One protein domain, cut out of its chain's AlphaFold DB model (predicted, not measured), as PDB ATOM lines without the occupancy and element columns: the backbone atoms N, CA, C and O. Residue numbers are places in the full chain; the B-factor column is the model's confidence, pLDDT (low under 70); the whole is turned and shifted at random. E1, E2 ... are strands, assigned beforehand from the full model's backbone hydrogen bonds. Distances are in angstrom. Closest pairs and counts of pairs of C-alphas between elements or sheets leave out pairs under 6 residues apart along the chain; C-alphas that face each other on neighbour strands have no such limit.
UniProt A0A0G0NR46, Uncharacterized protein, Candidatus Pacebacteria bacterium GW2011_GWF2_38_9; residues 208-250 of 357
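AT A GLANCE: This is residues 208 to 250 of the 357 residues of an uncharacterized protein of Candidatus Pacebacteria bacterium GW2011_GWF2_38_9 (UniProt A0A0G0NR46). A small, strongly twisted sheet of short strands is built round one sharply bent strand, E4, which has E1 and E5 along one side, E1 by its first part and E5 mostly by its last, and E3 along the other. The short strand E2 belongs to a loop that passes beside E3 and E4 near Pro 226 and Cys 236. The printed part has 43 residues, with no named helix and five named strands, which follow one another along the chain from E1 to E5; the sheet is branched, with the neighbour pairs E1 and E4, E3 and E4, and E4 and E5, each antiparallel. The class is all strand, though under half of the residues, 21 of 43, are in named elements. The whole is compact, with a radius of gyration of the C-alphas of 9.4 A, and flat, with spans of 27 by 22 by 12 A.

IN THESE COORDINATES: E4, the longest strand, holds residues 233 to 240 and measures 14.9 A, from C-alpha 233 at (13.671, 1.105, -24.826) to C-alpha 240 at (23.185, 2.766, -13.531). E3 is residues 225 to 228, 9.8 A long. E5 is residues 243 to 245 and ends at C-alpha 245, (25.223, 6.904, -19.051). E1 is residues 210 to 212 and begins at C-alpha 210, (17.679, 6.177, -25.094). E2 is residues 217 to 219.

HOW THE PARTS SIT: E4 bends by 106 degrees at residue 237, and its pairing is staggered: residues 233 to 235 pair with E1, 234 to 237 with E3, and 238 to 240 with E5. E1 and E5 lie on one side of E4, E3 on the other side; E1, E3 and E5 are edge strands. E3, E4 and E5 make a meander, each strand the antiparallel neighbour of the one before. In the hairpin of E3 and E4, N 227 and O 235 are 2.8 A apart, within hydrogen-bond range, and C-alphas 228 and 234 face each other at 4.4 A. In the hairpin of E4 and E5, N 245 and O 238 are within range at 2.8 A, and N 240 and O 243 at 3.0 A. E1 and E4 are antiparallel at 151 degrees, with N 234 and O 211 within range at 2.8 A. E2 pairs with no named strand; its closest C-alpha pair with E4 is Cys 218 and Cys 236, 5.3 A, and with E3 it is Cys 218 and Pro 226, 5.8 A. E2 and E5 are apart, as are E3 and E5.

THE WHOLE: The two C-alphas farthest apart, those of Glu 215 and Gly 250, are 28.4 A from each other. The printed part has no cut, and the four links between named strands are tight. The mean pLDDT of the printed part is 79.8; residues 221 to 224 and 247 to 250 are under 70.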
ATOM      1  N   GLY A 208      24.846   7.516 -24.233       79.81
ATOM      2  CA  GLY A 208      23.884   8.211 -23.366       79.81
ATOM      3  C   GLY A 208      22.461   8.314 -23.933       79.81
ATOM      4  O   GLY A 208      21.542   8.627 -23.177       79.81
ATOM      5  N   ASP A 209      22.254   8.019 -25.220       86.12
ATOM      6  CA  ASP A 209      20.931   8.067 -25.849       86.12
ATOM      7  C   ASP A 209      20.040   6.892 -25.421       86.12
ATOM      8  O   ASP A 209      20.486   5.747 -25.301       86.12
ATOM      9  N   ILE A 210      18.741   7.172 -25.282       87.44
ATOM     10  CA  ILE A 210      17.679   6.177 -25.094       87.44
ATOM     11  C   ILE A 210      16.800   6.184 -26.348       87.44
ATOM     12  O   ILE A 210      16.310   7.236 -26.759       87.44
ATOM     13  N   TYR A 211      16.596   5.016 -26.953       86.69
ATOM     14  CA  TYR A 211      15.858   4.847 -28.208       86.69
ATOM     15  C   TYR A 211      15.033   3.546 -28.203       86.69
ATOM     16  O   TYR A 211      15.368   2.620 -27.462       86.69
ATOM     17  N   PRO A 212      13.959   3.432 -29.005       86.56
ATOM     18  CA  PRO A 212      13.173   2.204 -29.102       86.56
ATOM     19  C   PRO A 212      14.001   0.996 -29.562       86.56
ATOM     20  O   PRO A 212      14.860   1.096 -30.443       86.56
ATOM     21  N   ALA A 213      13.737  -0.173 -28.973       82.88
ATOM     22  CA  ALA A 213      14.505  -1.382 -29.254       82.88
ATOM     23  C   ALA A 213      14.445  -1.785 -30.743       82.88
ATOM     24  O   ALA A 213      13.379  -2.077 -31.284       82.88
ATOM     25  N   GLY A 214      15.618  -1.852 -31.382       76.56
ATOM     26  CA  GLY A 214      15.775  -2.261 -32.781       76.56
ATOM     27  C   GLY A 214      15.625  -1.149 -33.827       76.56
ATOM     28  O   GLY A 214      15.702  -1.455 -35.012       76.56
ATOM     29  N   GLU A 215      15.432   0.112 -33.424       77.06
ATOM     30  CA  GLU A 215      15.289   1.237 -34.366       77.06
ATOM     31  C   GLU A 215      16.633   1.849 -34.803       77.06
ATOM     32  O   GLU A 215      16.745   2.337 -35.925       77.06
ATOM     33  N   LYS A 216      17.667   1.804 -33.947       82.19
ATOM     34  CA  LYS A 216      18.977   2.434 -34.201       82.19
ATOM     35  C   LYS A 216      20.157   1.532 -33.848       82.19
ATOM     36  O   LYS A 216      20.056   0.664 -32.982       82.19
ATOM     37  N   SER A 217      21.298   1.779 -34.490       82.06
ATOM     38  CA  SER A 217      22.588   1.176 -34.142       82.06
ATOM     39  C   SER A 217      23.296   1.998 -33.060       82.06
ATOM     40  O   SER A 217      23.447   3.208 -33.204       82.06
ATOM     41  N   CYS A 218      23.741   1.369 -31.970       83.62
ATOM     42  CA  CYS A 218      24.485   2.064 -30.915       83.62
ATOM     43  C   CYS A 218      25.965   2.212 -31.290       83.62
ATOM     44  O   CYS A 218      26.687   1.219 -31.390       83.62
ATOM     45  N   ILE A 219      26.426   3.456 -31.437       79.75
ATOM     46  CA  ILE A 219      27.835   3.803 -31.626       79.75
ATOM     47  C   ILE A 219      28.358   4.373 -30.307       79.75
ATOM     48  O   ILE A 219      28.150   5.547 -29.993       79.75
ATOM     49  N   CYS A 220      29.060   3.539 -29.535       78.69
ATOM     50  CA  CYS A 220      29.726   3.982 -28.316       78.69
ATOM     51  C   CYS A 220      31.175   3.480 -28.221       78.69
ATOM     52  O   CYS A 220      31.470   2.298 -28.395       78.69
ATOM     53  N   GLY A 221      32.103   4.414 -27.997       62.59
ATOM     54  CA  GLY A 221      33.539   4.154 -27.989       62.59
ATOM     55  C   GLY A 221      34.041   3.751 -26.605       62.59
ATOM     56  O   GLY A 221      34.151   4.598 -25.726       62.59
ATOM     57  N   GLY A 222      34.411   2.478 -26.444       60.59
ATOM     58  CA  GLY A 222      34.951   1.935 -25.193       60.59
ATOM     59  C   GLY A 222      33.903   1.175 -24.382       60.59
ATOM     60  O   GLY A 222      33.190   1.766 -23.580       60.59
ATOM     61  N   SER A 223      33.849  -0.145 -24.606       59.78
ATOM     62  CA  SER A 223      33.097  -1.188 -23.869       59.78
ATOM     63  C   SER A 223      31.574  -1.043 -23.679       59.78
ATOM     64  O   SER A 223      30.923  -2.070 -23.496       59.78
ATOM     65  N   GLY A 224      30.994   0.154 -23.776       64.06
ATOM     66  CA  GLY A 224      29.548   0.381 -23.760       64.06
ATOM     67  C   GLY A 224      28.881  -0.085 -25.055       64.06
ATOM     68  O   GLY A 224      29.444   0.045 -26.141       64.06
ATOM     69  N   GLY A 225      27.669  -0.623 -24.941       80.12
ATOM     70  CA  GLY A 225      26.899  -1.153 -26.068       80.12
ATOM     71  C   GLY A 225      25.396  -0.924 -25.889       80.12
ATOM     72  O   GLY A 225      24.991  -0.200 -24.980       80.12
ATOM     73  N   PRO A 226      24.543  -1.519 -26.738       86.81
ATOM     74  CA  PRO A 226      23.098  -1.453 -26.557       86.81
ATOM     75  C   PRO A 226      22.666  -2.269 -25.324       86.81
ATOM     76  O   PRO A 226      22.806  -3.493 -25.299       86.81
ATOM     77  N   VAL A 227      22.117  -1.595 -24.311       88.38
ATOM     78  CA  VAL A 227      21.587  -2.195 -23.076       88.38
ATOM     79  C   VAL A 227      20.056  -2.083 -23.068       88.38
ATOM     80  O   VAL A 227      19.538  -0.964 -23.073       88.38
ATOM     81  N   PRO A 228      19.301  -3.198 -23.051       89.44
ATOM     82  CA  PRO A 228      17.839  -3.157 -23.018       89.44
ATOM     83  C   PRO A 228      17.313  -2.681 -21.655       89.44
ATOM     84  O   PRO A 228      17.862  -3.032 -20.610       89.44
ATOM     85  N   MET A 229      16.220  -1.918 -21.673       89.38
ATOM     86  CA  MET A 229      15.542  -1.361 -20.497       89.38
ATOM     87  C   MET A 229      14.167  -2.024 -20.277       89.38
ATOM     88  O   MET A 229      13.579  -2.593 -21.199       89.38
ATOM     89  N   GLU A 230      13.634  -1.967 -19.050       86.56
ATOM     90  CA  GLU A 230      12.351  -2.614 -18.693       86.56
ATOM     91  C   GLU A 230      11.116  -1.974 -19.357       86.56
ATOM     92  O   GLU A 230      10.062  -2.604 -19.441       86.56
ATOM     93  N   ASP A 231      11.234  -0.738 -19.843       87.69
ATOM     94  CA  ASP A 231      10.177   0.017 -20.526       87.69
ATOM     95  C   ASP A 231      10.054  -0.307 -22.030       87.69
ATOM     96  O   ASP A 231       9.152   0.201 -22.698       87.69
ATOM     97  N   GLY A 232      10.929  -1.170 -22.560       86.25
ATOM     98  CA  GLY A 232      11.002  -1.523 -23.982       86.25
ATOM     99  C   GLY A 232      11.946  -0.644 -24.809       86.25
ATOM    100  O   GLY A 232      12.095  -0.880 -26.011       86.25
ATOM    101  N   ASN A 233      12.610   0.333 -24.188       91.12
ATOM    102  CA  ASN A 233      13.671   1.105 -24.826       91.12
ATOM    103  C   ASN A 233      15.035   0.406 -24.697       91.12
ATOM    104  O   ASN A 233      15.202  -0.621 -24.036       91.12
ATOM    105  N   THR A 234      16.033   0.955 -25.376       91.00
ATOM    106  CA  THR A 234      17.438   0.554 -25.320       91.00
ATOM    107  C   THR A 234      18.286   1.788 -25.028       91.00
ATOM    108  O   THR A 234      18.138   2.820 -25.676       91.00
ATOM    109  N   CYS A 235      19.175   1.676 -24.048       90.94
ATOM    110  CA  CYS A 235      20.218   2.649 -23.747       90.94
ATOM    111  C   CYS A 235      21.453   2.347 -24.609       90.94
ATOM    112  O   CYS A 235      21.871   1.191 -24.690       90.94
ATOM    113  N   CYS A 236      22.060   3.350 -25.242       88.75
ATOM    114  CA  CYS A 236      23.382   3.204 -25.850       88.75
ATOM    115  C   CYS A 236      24.462   3.587 -24.830       88.75
ATOM    116  O   CYS A 236      24.665   4.768 -24.570       88.75
ATOM    117  N   GLY A 237      25.155   2.614 -24.235       88.06
ATOM    118  CA  GLY A 237      26.180   2.865 -23.217       88.06
ATOM    119  C   GLY A 237      26.028   1.954 -22.003       88.06
ATOM    120  O   GLY A 237      26.060   0.731 -22.139       88.06
ATOM    121  N   TRP A 238      25.891   2.550 -20.818       85.81
ATOM    122  CA  TRP A 238      25.811   1.848 -19.534       85.81
ATOM    123  C   TRP A 238      24.553   2.240 -18.759       85.81
ATOM    124  O   TRP A 238      24.096   3.377 -18.851       85.81
ATOM    125  N   LEU A 239      24.004   1.311 -17.973       85.62
ATOM    126  CA  LEU A 239      22.810   1.541 -17.159       85.62
ATOM    127  C   LEU A 239      23.172   1.516 -15.669       85.62
ATOM    128  O   LEU A 239      23.592   0.482 -15.151       85.62
ATOM    129  N   GLU A 240      22.967   2.635 -14.976       82.31
ATOM    130  CA  GLU A 240      23.185   2.766 -13.531       82.31
ATOM    131  C   GLU A 240      21.910   3.315 -12.880       82.31
ATOM    132  O   GLU A 240      21.400   4.353 -13.291       82.31
ATOM    133  N   GLU A 241      21.340   2.578 -11.922       83.44
ATOM    134  CA  GLU A 241      20.063   2.905 -11.248       83.44
ATOM    135  C   GLU A 241      18.874   3.212 -12.196       83.44
ATOM    136  O   GLU A 241      17.918   3.891 -11.827       83.44
ATOM    137  N   GLY A 242      18.908   2.683 -13.426       80.62
ATOM    138  CA  GLY A 242      17.896   2.932 -14.464       80.62
ATOM    139  C   GLY A 242      18.151   4.176 -15.327       80.62
ATOM    140  O   GLY A 242      17.361   4.461 -16.225       80.62
ATOM    141  N   VAL A 243      19.254   4.894 -15.100       82.88
ATOM    142  CA  VAL A 243      19.699   6.036 -15.909       82.88
ATOM    143  C   VAL A 243      20.739   5.573 -16.931       82.88
ATOM    144  O   VAL A 243      21.687   4.865 -16.589       82.88
ATOM    145  N   CYS A 244      20.567   5.981 -18.191       84.31
ATOM    146  CA  CYS A 244      21.539   5.732 -19.255       84.31
ATOM    147  C   CYS A 244      22.737   6.689 -19.124       84.31
ATOM    148  O   CYS A 244      22.554   7.901 -18.992       84.31
ATOM    149  N   LYS A 245      23.962   6.155 -19.156       82.56
ATOM    150  CA  LYS A 245      25.223   6.904 -19.051       82.56
ATOM    151  C   LYS A 245      26.145   6.621 -20.236       82.56
ATOM    152  O   LYS A 245      26.193   5.512 -20.766       82.56
ATOM    153  N   SER A 246      26.892   7.650 -20.633       70.56
ATOM    154  CA  SER A 246      27.700   7.669 -21.857       70.56
ATOM    155  C   SER A 246      29.077   7.003 -21.740       70.56
ATOM    156  O   SER A 246      29.679   6.661 -22.752       70.56
ATOM    157  N   THR A 247      29.583   6.784 -20.529       66.88
ATOM    158  CA  THR A 247      30.826   6.046 -20.275       66.88
ATOM    159  C   THR A 247      30.666   5.186 -19.030       66.88
ATOM    160  O   THR A 247      29.766   5.426 -18.221       66.88
ATOM    161  N   ASP A 248      31.585   4.237 -18.827       56.25
ATOM    162  CA  ASP A 248      31.894   3.763 -17.477       56.25
ATOM    163  C   ASP A 248      32.120   4.986 -16.572       56.25
ATOM    164  O   ASP A 248      32.698   5.983 -17.026       56.25
ATOM    165  N   VAL A 249      31.641   4.945 -15.322       56.81
ATOM    166  CA  VAL A 249      31.669   6.104 -14.413       56.81
ATOM    167  C   VAL A 249      33.098   6.631 -14.288       56.81
ATOM    168  O   VAL A 249      33.970   6.009 -13.677       56.81
ATOM    169  N   GLY A 250      33.341   7.793 -14.896       50.91
ATOM    170  CA  GLY A 250      34.622   8.472 -14.808       50.91
ATOM    171  C   GLY A 250      34.912   8.825 -13.354       50.91
ATOM    172  O   GLY A 250      34.018   9.227 -12.612       50.91
TER     173      GLY A 250